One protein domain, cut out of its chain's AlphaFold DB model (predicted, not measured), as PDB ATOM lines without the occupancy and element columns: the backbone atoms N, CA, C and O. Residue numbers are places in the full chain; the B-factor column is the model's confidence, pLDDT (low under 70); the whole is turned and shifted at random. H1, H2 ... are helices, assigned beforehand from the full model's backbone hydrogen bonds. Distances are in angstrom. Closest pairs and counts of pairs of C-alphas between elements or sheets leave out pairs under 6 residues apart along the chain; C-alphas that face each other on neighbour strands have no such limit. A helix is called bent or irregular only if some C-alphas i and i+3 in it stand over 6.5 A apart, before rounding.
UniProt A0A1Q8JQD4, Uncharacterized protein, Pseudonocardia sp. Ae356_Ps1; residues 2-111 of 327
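Overview. This is residues 2 to 111 of the 327 residues of an uncharacterized protein of Pseudonocardia sp. Ae356_Ps1 (UniProt A0A1Q8JQD4). A long helix, H1, makes the longest axis; its residues 32 to 40 pack on H3 in a small body of crossed helices, H3, H4 and H5, and its first half reaches away from that body. Residues 2 to 13, with no named element, fold back beside H1, while the short H2 follows its last turn and the short H6 comes up to H4. The printed part has 110 residues with six named helices, H1 to H6 in order, and no named strand: all helix. It is loose, with a radius of gyration of the C-alphas of 16.5 A, and spans 50 by 30 by 23 A.

Arrangement. H1, residues 14 to 42, touches H3, residues 53 to 64, with residues 32 to 40 alone, at a steep tilt of 49 degrees, opposite ways; the closest C-alphas, of Ile 36 and Leu 57, are 6.2 A apart. H2, residues 45 to 48, is close to H1 but not clearly touching, C-alphas 40 and 48 being 6.3 A apart. H4, residues 72 to 80, is the hub and touches H3 at 66 degrees, with C-alphas 60 and 78 closest at 5.2 A. H4 and H5, residues 83 to 99, form a helical hairpin at a steep tilt of 39 degrees, C-alphas 80 and 87 being closest at 4.1 A. H6, residues 104 to 107, only just touches H4, with 3 pairs of C-alphas within 8 A, closest Leu 72 and Leu 107 at 5.5 A; H1 and H6 are apart. Every O i to N i+4 pair is within hydrogen-bond range in H1, H3 and H4, 10 of 13 in H5; H2 and H6 are too short for one.

Along the chain. H1 runs 42.3 A from C-alpha 14 at (263.845, 237.389, 195.975), H3 16.6 A, H4 12.8 A and H5 25.4 A. H5 is irregular, but only just: C-alphas 92 and 95 are 6.6 A apart. H6 ends at C-alpha 107, (241.219, 205.690, 196.469).

Size, cuts and confidence. The two C-alphas farthest apart, of Gly 13 and Thr 99, are 52.2 A apart. The printed part has no cut, and no link between helices is long. Residues 99 to 100 and 109 to 111 have pLDDT under 70.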
ATOM      1  N   ILE A   2     253.160 214.002 199.123       70.50
ATOM      2  CA  ILE A   2     254.310 214.904 199.367       70.50
ATOM      3  C   ILE A   2     253.798 216.328 199.621       70.50
ATOM      4  O   ILE A   2     253.013 216.828 198.820       70.50
ATOM      5  N   SER A   3     254.161 216.942 200.746       71.31
ATOM      6  CA  SER A   3     253.638 218.260 201.132       71.31
ATOM      7  C   SER A   3     254.351 219.379 200.377       71.31
ATOM      8  O   SER A   3     255.551 219.274 200.122       71.31
ATOM      9  N   ASP A   4     253.635 220.463 200.078       80.94
ATOM     10  CA  ASP A   4     254.281 221.679 199.588       80.94
ATOM     11  C   ASP A   4     255.170 222.297 200.676       80.94
ATOM     12  O   ASP A   4     254.832 222.242 201.867       80.94
ATOM     13  N   PRO A   5     256.315 222.882 200.295       77.12
ATOM     14  CA  PRO A   5     257.168 223.575 201.241       77.12
ATOM     15  C   PRO A   5     256.451 224.806 201.816       77.12
ATOM     16  O   PRO A   5     255.904 225.633 201.084       77.12
ATOM     17  N   SER A   6     256.489 224.959 203.143       80.12
ATOM     18  CA  SER A   6     255.970 226.161 203.808       80.12
ATOM     19  C   SER A   6     256.871 227.357 203.501       80.12
ATOM     20  O   SER A   6     258.079 227.313 203.753       80.12
ATOM     21  N   LYS A   7     256.271 228.432 202.977       81.69
ATOM     22  CA  LYS A   7     256.971 229.668 202.598       81.69
ATOM     23  C   LYS A   7     257.709 230.317 203.773       81.69
ATOM     24  O   LYS A   7     258.789 230.866 203.579       81.69
ATOM     25  N   ASP A   8     257.200 230.157 204.992       82.12
ATOM     26  CA  ASP A   8     257.793 230.715 206.216       82.12
ATOM     27  C   ASP A   8     259.149 230.081 206.575       82.12
ATOM     28  O   ASP A   8     259.889 230.595 207.410       82.12
ATOM     29  N   GLN A   9     259.503 228.959 205.941       77.31
ATOM     30  CA  GLN A   9     260.780 228.273 206.148       77.31
ATOM     31  C   GLN A   9     261.916 228.792 205.245       77.31
ATOM     32  O   GLN A   9     263.010 228.211 205.253       77.31
ATOM     33  N   TYR A  10     261.658 229.838 204.454       82.38
ATOM     34  CA  TYR A  10     262.592 230.440 203.502       82.38
ATOM     35  C   TYR A  10     262.913 231.882 203.907       82.38
ATOM     36  O   TYR A  10     262.114 232.562 204.548       82.38
ATOM     37  N   ALA A  11     264.111 232.350 203.550       85.19
ATOM     38  CA  ALA A  11     264.533 233.716 203.844       85.19
ATOM     39  C   ALA A  11     263.626 234.742 203.143       85.19
ATOM     40  O   ALA A  11     263.138 234.507 202.039       85.19
ATOM     41  N   SER A  12     263.429 235.906 203.755       86.12
ATOM     42  CA  SER A  12     262.703 237.001 203.108       86.12
ATOM     43  C   SER A  12     263.507 237.576 201.930       86.12
ATOM     44  O   SER A  12     264.724 237.723 202.019       86.12
ATOM     45  N   GLY A  13     262.824 237.932 200.835       90.44
ATOM     46  CA  GLY A  13     263.422 238.522 199.628       90.44
ATOM     47  C   GLY A  13     263.410 237.594 198.405       90.44
ATOM     48  O   GLY A  13     262.962 236.451 198.482       90.44
ATOM     49  N   HIS A  14     263.905 238.093 197.268       88.62
ATOM     50  CA  HIS A  14     263.845 237.389 195.975       88.62
ATOM     51  C   HIS A  14     264.517 236.012 196.002       88.62
ATOM     52  O   HIS A  14     263.908 235.030 195.606       88.62
ATOM     53  N   ALA A  15     265.718 235.902 196.580       86.38
ATOM     54  CA  ALA A  15     266.437 234.627 196.633       86.38
ATOM     55  C   ALA A  15     265.679 233.527 197.407       86.38
ATOM     56  O   ALA A  15     265.749 232.351 197.050       86.38
ATOM     57  N   GLY A  16     264.947 233.895 198.466       87.00
ATOM     58  CA  GLY A  16     264.111 232.947 199.203       87.00
ATOM     59  C   GLY A  16     262.834 232.578 198.451       87.00
ATOM     60  O   GLY A  16     262.441 231.414 198.481       87.00
ATOM     61  N   GLN A  17     262.241 233.533 197.728       90.12
ATOM     62  CA  GLN A  17     261.097 233.290 196.847       90.12
ATOM     63  C   GLN A  17     261.461 232.312 195.719       90.12
ATOM     64  O   GLN A  17     260.772 231.309 195.553       90.12
ATOM     65  N   ASP A  18     262.583 232.528 195.031       90.50
ATOM     66  CA  ASP A  18     263.048 231.664 193.936       90.50
ATOM     67  C   ASP A  18     263.383 230.244 194.417       90.50
ATOM     68  O   ASP A  18     263.242 229.261 193.687       90.50
ATOM     69  N   GLN A  19     263.883 230.104 195.650       84.81
ATOM     70  CA  GLN A  19     264.121 228.789 196.243       84.81
ATOM     71  C   GLN A  19     262.805 228.098 196.619       84.81
ATOM     72  O   GLN A  19     262.674 226.896 196.396       84.81
ATOM     73  N   TRP A  20     261.841 228.838 197.170       87.38
ATOM     74  CA  TRP A  20     260.526 228.300 197.503       87.38
ATOM     75  C   TRP A  20     259.770 227.826 196.255       87.38
ATOM     76  O   TRP A  20     259.237 226.720 196.267       87.38
ATOM     77  N   GLU A  21     259.772 228.606 195.169       89.75
ATOM     78  CA  GLU A  21     259.126 228.228 193.903       89.75
ATOM     79  C   GLU A  21     259.745 226.957 193.319       89.75
ATOM     80  O   GLU A  21     259.024 226.009 193.018       89.75
ATOM     81  N   ARG A  22     261.081 226.873 193.271       87.88
ATOM     82  CA  ARG A  22     261.779 225.660 192.814       87.88
ATOM     83  C   ARG A  22     261.462 224.436 193.671       87.88
ATOM     84  O   ARG A  22     261.208 223.366 193.123       87.88
ATOM     85  N   ASP A  23     261.467 224.575 194.997       83.38
ATOM     86  CA  ASP A  23     261.150 223.467 195.905       83.38
ATOM     87  C   ASP A  23     259.672 223.039 195.778       83.38
ATOM     88  O   ASP A  23     259.364 221.849 195.874       83.38
ATOM     89  N   ARG A  24     258.756 223.987 195.531       86.94
ATOM     90  CA  ARG A  24     257.329 223.720 195.291       86.94
ATOM     91  C   ARG A  24     257.117 222.981 193.972       86.94
ATOM     92  O   ARG A  24     256.431 221.961 193.957       86.94
ATOM     93  N   ASP A  25     257.716 223.457 192.888       88.81
ATOM     94  CA  ASP A  25     257.575 222.848 191.564       88.81
ATOM     95  C   ASP A  25     258.194 221.437 191.545       88.81
ATOM     96  O   ASP A  25     257.620 220.503 190.982       88.81
ATOM     97  N   ALA A  26     259.311 221.234 192.256       85.00
ATOM     98  CA  ALA A  26     259.890 219.910 192.470       85.00
ATOM     99  C   ALA A  26     258.936 218.976 193.238       85.00
ATOM    100  O   ALA A  26     258.742 217.828 192.832       85.00
ATOM    101  N   ALA A  27     258.299 219.461 194.312       83.38
ATOM    102  CA  ALA A  27     257.315 218.685 195.067       83.38
ATOM    103  C   ALA A  27     256.108 218.289 194.198       83.38
ATOM    104  O   ALA A  27     255.663 217.140 194.247       83.38
ATOM    105  N   GLN A  28     255.617 219.207 193.362       87.50
ATOM    106  CA  GLN A  28     254.528 218.963 192.414       87.50
ATOM    107  C   GLN A  28     254.896 217.910 191.364       87.50
ATOM    108  O   GLN A  28     254.171 216.927 191.205       87.50
ATOM    109  N   ALA A  29     256.048 218.051 190.703       87.56
ATOM    110  CA  ALA A  29     256.523 217.085 189.710       87.56
ATOM    111  C   ALA A  29     256.700 215.678 190.310       87.56
ATOM    112  O   ALA A  29     256.398 214.656 189.682       87.56
ATOM    113  N   GLN A  30     257.148 215.614 191.563       84.94
ATOM    114  CA  GLN A  30     257.320 214.364 192.287       84.94
ATOM    115  C   GLN A  30     255.980 213.707 192.642       84.94
ATOM    116  O   GLN A  30     255.871 212.482 192.561       84.94
ATOM    117  N   ARG A  31     254.941 214.493 192.971       86.94
ATOM    118  CA  ARG A  31     253.572 213.974 193.135       86.94
ATOM    119  C   ARG A  31     253.047 213.371 191.836       86.94
ATOM    120  O   ARG A  31     252.597 212.229 191.870       86.94
ATOM    121  N   SER A  32     253.185 214.061 190.702       89.56
ATOM    122  CA  SER A  32     252.784 213.512 189.396       89.56
ATOM    123  C   SER A  32     253.495 212.200 189.089       89.56
ATOM    124  O   SER A  32     252.859 211.207 188.748       89.56
ATOM    125  N   THR A  33     254.815 212.166 189.285       88.94
ATOM    126  CA  THR A  33     255.630 210.963 189.067       88.94
ATOM    127  C   THR A  33     255.182 209.802 189.956       88.94
ATOM    128  O   THR A  33     255.103 208.662 189.497       88.94
ATOM    129  N   LEU A  34     254.860 210.072 191.226       87.31
ATOM    130  CA  LEU A  34     254.349 209.067 192.152       87.31
ATOM    131  C   LEU A  34     252.986 208.528 191.707       87.31
ATOM    132  O   LEU A  34     252.821 207.313 191.647       87.31
ATOM    133  N   VAL A  35     252.039 209.405 191.367       89.81
ATOM    134  CA  VAL A  35     250.691 209.010 190.927       89.81
ATOM    135  C   VAL A  35     250.760 208.158 189.663       89.81
ATOM    136  O   VAL A  35     250.179 207.076 189.626       89.81
ATOM    137  N   ILE A  36     251.526 208.599 188.660       90.81
ATOM    138  CA  ILE A  36     251.731 207.843 187.420       90.81
ATOM    139  C   ILE A  36     252.371 206.493 187.731       90.81
ATOM    140  O   ILE A  36     251.890 205.474 187.261       90.81
ATOM    141  N   SER A  37     253.416 206.456 188.562       89.44
ATOM    142  CA  SER A  37     254.082 205.202 188.919       89.44
ATOM    143  C   SER A  37     253.147 204.221 189.629       89.44
ATOM    144  O   SER A  37     253.167 203.035 189.306       89.44
ATOM    145  N   VAL A  38     252.316 204.700 190.562       89.62
ATOM    146  CA  VAL A  38     251.321 203.879 191.265       89.62
ATOM    147  C   VAL A  38     250.280 203.347 190.285       89.62
ATOM    148  O   VAL A  38     250.064 202.142 190.256       89.62
ATOM    149  N   LEU A  39     249.687 204.200 189.441       90.25
ATOM    150  CA  LEU A  39     248.709 203.764 188.437       90.25
ATOM    151  C   LEU A  39     249.314 202.764 187.452       90.25
ATOM    152  O   LEU A  39     248.707 201.731 187.190       90.25
ATOM    153  N   THR A  40     250.532 203.022 186.974       90.19
ATOM    154  CA  THR A  40     251.263 202.094 186.112       90.19
ATOM    155  C   THR A  40     251.407 200.732 186.780       90.19
ATOM    156  O   THR A  40     251.079 199.735 186.152       90.19
ATOM    157  N   GLN A  41     251.820 200.671 188.051       87.94
ATOM    158  CA  GLN A  41     251.965 199.410 188.794       87.94
ATOM    159  C   GLN A  41     250.644 198.638 188.932       87.94
ATOM    160  O   GLN A  41     250.662 197.409 188.939       87.94
ATOM    161  N   LEU A  42     249.501 199.331 188.986       88.56
ATOM    162  CA  LEU A  42     248.183 198.698 189.062       88.56
ATOM    163  C   LEU A  42     247.735 198.062 187.746       88.56
ATOM    164  O   LEU A  42     246.906 197.162 187.775       88.56
ATOM    165  N   PHE A  43     248.258 198.460 186.588       88.44
ATOM    166  CA  PHE A  43     247.871 197.810 185.335       88.44
ATOM    167  C   PHE A  43     248.577 196.464 185.160       88.44
ATOM    168  O   PHE A  43     249.779 196.399 185.410       88.44
ATOM    169  N   PRO A  44     247.895 195.407 184.682       83.69
ATOM    170  CA  PRO A  44     248.545 194.167 184.257       83.69
ATOM    171  C   PRO A  44     249.674 194.416 183.248       83.69
ATOM    172  O   PRO A  44     249.602 195.354 182.449       83.69
ATOM    173  N   ALA A  45     250.696 193.553 183.231       82.75
ATOM    174  CA  ALA A  45     251.882 193.724 182.382       82.75
ATOM    175  C   ALA A  45     251.555 193.893 180.885       82.75
ATOM    176  O   ALA A  45     252.198 194.685 180.194       82.75
ATOM    177  N   SER A  46     250.529 193.193 180.394       82.94
ATOM    178  CA  SER A  46     250.046 193.297 179.011       82.94
ATOM    179  C   SER A  46     249.537 194.697 178.658       82.94
ATOM    180  O   SER A  46     249.767 195.164 177.546       82.94
ATOM    181  N   ILE A  47     248.896 195.380 179.608       86.38
ATOM    182  CA  ILE A  47     248.394 196.747 179.444       86.38
ATOM    183  C   ILE A  47     249.541 197.746 179.618       86.38
ATOM    184  O   ILE A  47     249.695 198.633 178.789       86.38
ATOM    185  N   ARG A  48     250.405 197.571 180.632       83.69
ATOM    186  CA  ARG A  48     251.544 198.479 180.902       83.69
ATOM    187  C   ARG A  48     252.461 198.695 179.700       83.69
ATOM    188  O   ARG A  48     253.032 199.771 179.562       83.69
ATOM    189  N   ARG A  49     252.648 197.660 178.876       81.38
ATOM    190  CA  ARG A  49     253.558 197.680 177.720       81.38
ATOM    191  C   ARG A  49     252.966 198.390 176.492       81.38
ATOM    192  O   ARG A  49     253.693 198.587 175.521       81.38
ATOM    193  N   ALA A  50     251.686 198.765 176.505       83.19
ATOM    194  CA  ALA A  50     251.095 199.541 175.421       83.19
ATOM    195  C   ALA A  50     251.649 200.981 175.420       83.19
ATOM    196  O   ALA A  50     251.765 201.626 176.463       83.19
ATOM    197  N   GLY A  51     252.047 201.470 174.240       76.06
ATOM    198  CA  GLY A  51     252.828 202.710 174.106       76.06
ATOM    199  C   GLY A  51     252.068 204.000 174.435       76.06
ATOM    200  O   GLY A  51     252.688 205.037 174.658       76.06
ATOM    201  N   ASP A  52     250.741 203.948 174.485       87.69
ATOM    202  CA  ASP A  52     249.838 205.071 174.739       87.69
ATOM    203  C   ASP A  52     249.506 205.269 176.227       87.69
ATOM    204  O   ASP A  52     249.165 206.380 176.636       87.69
ATOM    205  N   VAL A  53     249.665 204.235 177.064       90.81
ATOM    206  CA  VAL A  53     249.292 204.269 178.491       90.81
ATOM    207  C   VAL A  53     249.987 205.401 179.227       90.81
ATOM    208  O   VAL A  53     249.343 206.182 179.925       90.81
ATOM    209  N   GLN A  54     251.302 205.532 179.055       90.38
ATOM    210  CA  GLN A  54     252.066 206.570 179.741       90.38
ATOM    211  C   GLN A  54     251.619 207.976 179.320       90.38
ATOM    212  O   GLN A  54     251.524 208.866 180.165       90.38
ATOM    213  N   GLN A  55     251.302 208.174 178.038       92.00
ATOM    214  CA  GLN A  55     250.809 209.452 177.529       92.00
ATOM    215  C   GLN A  55     249.419 209.780 178.091       92.00
ATOM    216  O   GLN A  55     249.194 210.906 178.533       92.00
ATOM    217  N   LEU A  56     248.505 208.807 178.123       94.69
ATOM    218  CA  LEU A  56     247.160 208.981 178.677       94.69
ATOM    219  C   LEU A  56     247.198 209.283 180.181       94.69
ATOM    220  O   LEU A  56     246.482 210.166 180.649       94.69
ATOM    221  N   LEU A  57     248.078 208.613 180.933       94.00
ATOM    222  CA  LEU A  57     248.299 208.905 182.350       94.00
ATOM    223  C   LEU A  57     248.839 210.321 182.569       94.00
ATOM    224  O   LEU A  57     248.350 211.021 183.454       94.00
ATOM    225  N   LEU A  58     249.812 210.757 181.763       92.69
ATOM    226  CA  LEU A  58     250.342 212.121 181.826       92.69
ATOM    227  C   LEU A  58     249.243 213.159 181.573       92.69
ATOM    228  O   LEU A  58     249.110 214.095 182.356       92.69
ATOM    229  N   GLN A  59     248.427 212.970 180.534       93.56
ATOM    230  CA  GLN A  59     247.313 213.869 180.209       93.56
ATOM    231  C   GLN A  59     246.252 213.910 181.314       93.56
ATOM    232  O   GLN A  59     245.742 214.979 181.644       93.56
ATOM    233  N   ALA A  60     245.915 212.759 181.902       95.25
ATOM    234  CA  ALA A  60     244.941 212.695 182.985       95.25
ATOM    235  C   ALA A  60     245.446 213.390 184.256       95.25
ATOM    236  O   ALA A  60     244.697 214.144 184.874       95.25
ATOM    237  N   VAL A  61     246.713 213.178 184.627       93.56
ATOM    238  CA  VAL A  61     247.327 213.844 185.785       93.56
ATOM    239  C   VAL A  61     247.457 215.349 185.559       93.56
ATOM    240  O   VAL A  61     247.151 216.112 186.467       93.56
ATOM    241  N   ASP A  62     247.844 215.789 184.361       92.44
ATOM    242  CA  ASP A  62     247.913 217.215 184.013       92.44
ATOM    243  C   ASP A  62     246.536 217.894 184.110       92.44
ATOM    244  O   ASP A  62     246.408 218.974 184.683       92.44
ATOM    245  N   LYS A  63     245.481 217.214 183.642       93.62
ATOM    246  CA  LYS A  63     244.099 217.709 183.710       93.62
ATOM    247  C   LYS A  63     243.578 217.865 185.141       93.62
ATOM    248  O   LYS A  63     242.807 218.787 185.396       93.62
ATOM    249  N   VAL A  64     243.938 216.951 186.044       93.25
ATOM    250  CA  VAL A  64     243.569 217.038 187.469       93.25
ATOM    251  C   VAL A  64     244.402 218.104 188.172       93.25
ATOM    252  O   VAL A  64     243.870 218.885 188.953       93.25
ATOM    253  N   GLY A  65     245.693 218.167 187.854       88.88
ATOM    254  CA  GLY A  65     246.661 219.016 188.523       88.88
ATOM    255  C   GLY A  65     247.442 218.273 189.607       88.88
ATOM    256  O   GLY A  65     247.334 217.063 189.810       88.88
ATOM    257  N   THR A  66     248.300 219.021 190.297       82.44
ATOM    258  CA  THR A  66     249.304 218.478 191.228       82.44
ATOM    259  C   THR A  66     249.141 219.007 192.648       82.44
ATOM    260  O   THR A  66     250.063 218.886 193.458       82.44
ATOM    261  N   GLY A  67     247.984 219.590 192.973       79.25
ATOM    262  CA  GLY A  67     247.587 219.952 194.333       79.25
ATOM    263  C   GLY A  67     247.722 218.792 195.329       79.25
ATOM    264  O   GLY A  67     247.666 217.612 194.977       79.25
ATOM    265  N   ALA A  68     247.979 219.126 196.595       74.12
ATOM    266  CA  ALA A  68     248.144 218.135 197.662       74.12
ATOM    267  C   ALA A  68     246.808 217.548 198.163       74.12
ATOM    268  O   ALA A  68     246.826 216.563 198.908       74.12
ATOM    269  N   ASP A  69     245.703 218.178 197.773       77.44
ATOM    270  CA  ASP A  69     244.301 217.880 198.056       77.44
ATOM    271  C   ASP A  69     243.657 216.923 197.042       77.44
ATOM    272  O   ASP A  69     242.663 216.284 197.379       77.44
ATOM    273  N   HIS A  70     244.255 216.742 195.860       84.56
ATOM    274  CA  HIS A  70     243.750 215.777 194.885       84.56
ATOM    275  C   HIS A  70     243.924 214.325 195.337       84.56
ATOM    276  O   HIS A  70     244.920 213.948 195.974       84.56
ATOM    277  N   HIS A  71     242.988 213.479 194.912       83.38
ATOM    278  CA  HIS A  71     243.021 212.039 195.145       83.38
ATOM    279  C   HIS A  71     243.039 211.221 193.845       83.38
ATOM    280  O   HIS A  71     242.705 211.687 192.759       83.38
ATOM    281  N   LEU A  72     243.419 209.942 193.959       86.81
ATOM    282  CA  LEU A  72     243.579 209.037 192.812       86.81
ATOM    283  C   LEU A  72     242.293 208.877 191.983       86.81
ATOM    284  O   LEU A  72     242.351 208.691 190.770       86.81
ATOM    285  N   GLY A  73     241.137 208.957 192.647       87.81
ATOM    286  CA  GLY A  73     239.820 208.878 192.011       87.81
ATOM    287  C   GLY A  73     239.604 209.944 190.935       87.81
ATOM    288  O   GLY A  73     239.118 209.604 189.863       87.81
ATOM    289  N   GLU A  74     240.061 211.180 191.157       90.44
ATOM    290  CA  GLU A  74     239.953 212.262 190.165       90.44
ATOM    291  C   GLU A  74     240.739 211.947 188.890       90.44
ATOM    292  O   GLU A  74     240.284 212.232 187.786       90.44
ATOM    293  N   VAL A  75     241.904 211.302 189.021       92.50
ATOM    294  CA  VAL A  75     242.734 210.902 187.872       92.50
ATOM    295  C   VAL A  75     242.070 209.769 187.094       92.50
ATOM    296  O   VAL A  75     242.071 209.777 185.864       92.50
ATOM    297  N   ILE A  76     241.450 208.816 187.793       91.69
ATOM    298  CA  ILE A  76     240.669 207.744 187.164       91.69
ATOM    299  C   ILE A  76     239.459 208.331 186.424       91.69
ATOM    300  O   ILE A  76     239.173 207.926 185.297       91.69
ATOM    301  N   ASP A  77     238.778 209.315 187.009       92.25
ATOM    302  CA  ASP A  77     237.671 210.014 186.357       92.25
ATOM    303  C   ASP A  77     238.150 210.829 185.150       92.25
ATOM    304  O   ASP A  77     237.510 210.805 184.097       92.25
ATOM    305  N   ALA A  78     239.305 211.491 185.240       94.94
ATOM    306  CA  ALA A  78     239.910 212.185 184.111       94.94
ATOM    307  C   ALA A  78     240.239 211.223 182.954       94.94
ATOM    308  O   ALA A  78     239.936 211.556 181.805       94.94
ATOM    309  N   LEU A  79     240.765 210.025 183.250       94.75
ATOM    310  CA  LEU A  79     241.016 208.968 182.258       94.75
ATOM    311  C   LEU A  79     239.733 208.513 181.557       94.75
ATOM    312  O   LEU A  79     239.733 208.382 180.335       94.75
ATOM    313  N   ARG A  80     238.620 208.335 182.286       94.38
ATOM    314  CA  ARG A  80     237.325 207.953 181.682       94.38
ATOM    315  C   ARG A  80     236.851 208.939 180.618       94.38
ATOM    316  O   ARG A  80     236.177 208.549 179.675       94.38
ATOM    317  N   HIS A  81     237.218 210.209 180.759       93.88
ATOM    318  CA  HIS A  81     236.854 211.270 179.823       93.88
ATOM    319  C   HIS A  81     237.940 211.547 178.766       93.88
ATOM    320  O   HIS A  81     237.820 212.520 178.021       93.88
ATOM    321  N   ALA A  82     238.993 210.725 178.681       93.19
ATOM    322  CA  ALA A  82     240.112 210.877 177.743       93.19
ATOM    323  C   ALA A  82     239.923 210.055 176.447       93.19
ATOM    324  O   ALA A  82     240.878 209.537 175.872       93.19
ATOM    325  N   GLY A  83     238.675 209.927 175.985       92.19
ATOM    326  CA  GLY A  83     238.316 209.135 174.808       92.19
ATOM    327  C   GLY A  83     238.255 207.628 175.076       92.19
ATOM    328  O   GLY A  83     238.388 207.169 176.210       92.19
ATOM    329  N   ALA A  84     238.052 206.850 174.010       92.75
ATOM    330  CA  ALA A  84     237.793 205.412 174.109       92.75
ATOM    331  C   ALA A  84     238.951 204.626 174.750       92.75
ATOM    332  O   ALA A  84     238.719 203.623 175.421       92.75
ATOM    333  N   ASP A  85     240.197 205.051 174.539       91.44
ATOM    334  CA  ASP A  85     241.376 204.366 175.081       91.44
ATOM    335  C   ASP A  85     241.514 204.629 176.587       91.44
ATOM    336  O   ASP A  85     241.708 203.694 177.366       91.44
ATOM    337  N   GLY A  86     241.297 205.878 177.015       92.62
ATOM    338  CA  GLY A  86     241.256 206.251 178.429       92.62
ATOM    339  C   GLY A  86     240.122 205.567 179.198       92.62
ATOM    340  O   GLY A  86     240.342 205.071 180.305       92.62
ATOM    341  N   GLU A  87     238.936 205.448 178.592       93.38
ATOM    342  CA  GLU A  87     237.809 204.707 179.168       93.38
ATOM    343  C   GLU A  87     238.149 203.224 179.381       93.38
ATOM    344  O   GLU A  87     237.909 202.686 180.467       93.38
ATOM    345  N   ARG A  88     238.787 202.573 178.397       90.88
ATOM    346  CA  ARG A  88     239.248 201.179 178.534       90.88
ATOM    347  C   ARG A  88     240.285 201.025 179.644       90.88
ATOM    348  O   ARG A  88     240.180 200.087 180.439       90.88
ATOM    349  N   LEU A  89     241.253 201.941 179.741       91.81
ATOM    350  CA  LEU A  89     242.244 201.921 180.820       91.81
ATOM    351  C   LEU A  89     241.585 202.079 182.191       91.81
ATOM    352  O   LEU A  89     241.806 201.248 183.070       91.81
ATOM    353  N   ALA A  90     240.720 203.076 182.370       91.94
ATOM    354  CA  ALA A  90     239.998 203.267 183.624       91.94
ATOM    355  C   ALA A  90     239.120 202.052 183.984       91.94
ATOM    356  O   ALA A  90     239.052 201.663 185.151       91.94
ATOM    357  N   GLY A  91     238.495 201.415 182.987       90.44
ATOM    358  CA  GLY A  91     237.731 200.179 183.159       90.44
ATOM    359  C   GLY A  91     238.580 199.014 183.676       90.44
ATOM    360  O   GLY A  91     238.125 198.268 184.542       90.44
ATOM    361  N   SER A  92     239.833 198.896 183.228       89.00
ATOM    362  CA  SER A  92     240.748 197.832 183.677       89.00
ATOM    363  C   SER A  92     241.178 197.956 185.148       89.00
ATOM    364  O   SER A  92     241.460 196.946 185.790       89.00
ATOM    365  N   LEU A  93     241.160 199.168 185.717       87.94
ATOM    366  CA  LEU A  93     241.446 199.401 187.139       87.94
ATOM    367  C   LEU A  93     240.270 199.019 188.047       87.94
ATOM    368  O   LEU A  93     240.470 198.717 189.223       87.94
ATOM    369  N   GLY A  94     239.044 199.027 187.516       82.50
ATOM    370  CA  GLY A  94     237.817 198.770 188.269       82.50
ATOM    371  C   GLY A  94     237.853 197.461 189.069       82.50
ATOM    372  O   GLY A  94     237.670 197.510 190.287       82.50
ATOM    373  N   PRO A  95     238.132 196.300 188.445       80.12
ATOM    374  CA  PRO A  95     238.258 195.027 189.155       80.12
ATOM    375  C   PRO A  95     239.318 195.062 190.261       80.12
ATOM    376  O   PRO A  95     239.050 194.646 191.383       80.12
ATOM    377  N   ILE A  96     240.490 195.635 190.000       80.56
ATOM    378  CA  ILE A  96     241.611 195.679 190.955       80.56
ATOM    379  C   ILE A  96     241.244 196.498 192.197       80.56
ATOM    380  O   ILE A  96     241.490 196.084 193.332       80.56
ATOM    381  N   LEU A  97     240.596 197.641 191.972       81.56
ATOM    382  CA  LEU A  97     240.196 198.579 193.017       81.56
ATOM    383  C   LEU A  97     238.927 198.152 193.774       81.56
ATOM    384  O   LEU A  97     238.703 198.621 194.889       81.56
ATOM    385  N   SER A  98     238.100 197.280 193.189       74.31
ATOM    386  CA  SER A  98     236.858 196.779 193.801       74.31
ATOM    387  C   SER A  98     237.012 195.437 194.520       74.31
ATOM    388  O   SER A  98     236.272 195.176 195.466       74.31
ATOM    389  N   THR A  99     237.961 194.597 194.098       60.94
ATOM    390  CA  THR A  99     238.050 193.190 194.537       60.94
ATOM    391  C   THR A  99     238.881 193.004 195.809       60.94
ATOM    392  O   THR A  99     238.664 192.045 196.543       60.94
ATOM    393  N   SER A 100     239.802 193.920 196.120       62.94
ATOM    394  CA  SER A 100     240.728 193.767 197.246       62.94
ATOM    395  C   SER A 100     240.462 194.795 198.354       62.94
ATOM    396  O   SER A 100     240.318 195.998 198.123       62.94
ATOM    397  N   GLY A 101     240.415 194.324 199.604       71.50
ATOM    398  CA  GLY A 101     240.306 195.197 200.779       71.50
ATOM    399  C   GLY A 101     241.387 196.294 200.811       71.50
ATOM    400  O   GLY A 101     241.032 197.467 200.964       71.50
ATOM    401  N   PRO A 102     242.679 195.955 200.608       74.88
ATOM    402  CA  PRO A 102     243.777 196.922 200.609       74.88
ATOM    403  C   PRO A 102     243.722 197.979 199.497       74.88
ATOM    404  O   PRO A 102     244.131 199.112 199.744       74.88
ATOM    405  N   ALA A 103     243.175 197.689 198.306       76.88
ATOM    406  CA  ALA A 103     243.108 198.688 197.232       76.88
ATOM    407  C   ALA A 103     242.223 199.894 197.575       76.88
ATOM    408  O   ALA A 103     242.426 200.986 197.042       76.88
ATOM    409  N   ARG A 104     241.298 199.750 198.535       74.31
ATOM    410  CA  ARG A 104     240.508 200.877 199.056       74.31
ATOM    411  C   ARG A 104     241.380 201.972 199.676       74.31
ATOM    412  O   ARG A 104     240.965 203.127 199.690       74.31
ATOM    413  N   LEU A 105     242.582 201.637 200.154       78.56
ATOM    414  CA  LEU A 105     243.540 202.615 200.680       78.56
ATOM    415  C   LEU A 105     244.061 203.565 199.590       78.56
ATOM    416  O   LEU A 105     244.439 204.689 199.903       78.56
ATOM    417  N   LEU A 106     244.052 203.143 198.319       80.62
ATOM    418  CA  LEU A 106     244.551 203.930 197.185       80.62
ATOM    419  C   LEU A 106     243.572 205.024 196.749       80.62
ATOM    420  O   LEU A 106     243.987 206.085 196.292       80.62
ATOM    421  N   LEU A 107     242.272 204.763 196.887       76.56
ATOM    422  CA  LEU A 107     241.219 205.690 196.469       76.56
ATOM    423  C   LEU A 107     241.047 206.861 197.442       76.56
ATOM    424  O   LEU A 107     240.580 207.926 197.040       76.56
ATOM    425  N   GLY A 108     241.454 206.670 198.701       70.38
ATOM    426  CA  GLY A 108     241.249 207.643 199.764       70.38
ATOM    427  C   GLY A 108     239.766 207.886 200.065       70.38
ATOM    428  O   GLY A 108     238.871 207.188 199.585       70.38
ATOM    429  N   LYS A 109     239.508 208.887 200.904       67.56
ATOM    430  CA  LYS A 109     238.181 209.466 201.123       67.56
ATOM    431  C   LYS A 109     238.341 210.986 201.043       67.56
ATOM    432  O   LYS A 109     239.011 211.517 201.926       67.56
ATOM    433  N   PRO A 110     237.778 211.661 200.029       61.06
ATOM    434  CA  PRO A 110     238.001 213.095 199.811       61.06
ATOM    435  C   PRO A 110     237.567 213.942 201.011       61.06
ATOM    436  O   PRO A 110     238.267 214.865 201.408       61.06
ATOM    437  N   ASP A 111     236.469 213.542 201.657       66.94
ATOM    438  CA  ASP A 111     235.894 214.247 202.809       66.94
ATOM    439  C   ASP A 111     236.431 213.761 204.165       66.94
ATOM    440  O   ASP A 111     235.935 214.165 205.218       66.94
TER     441      ASP A 111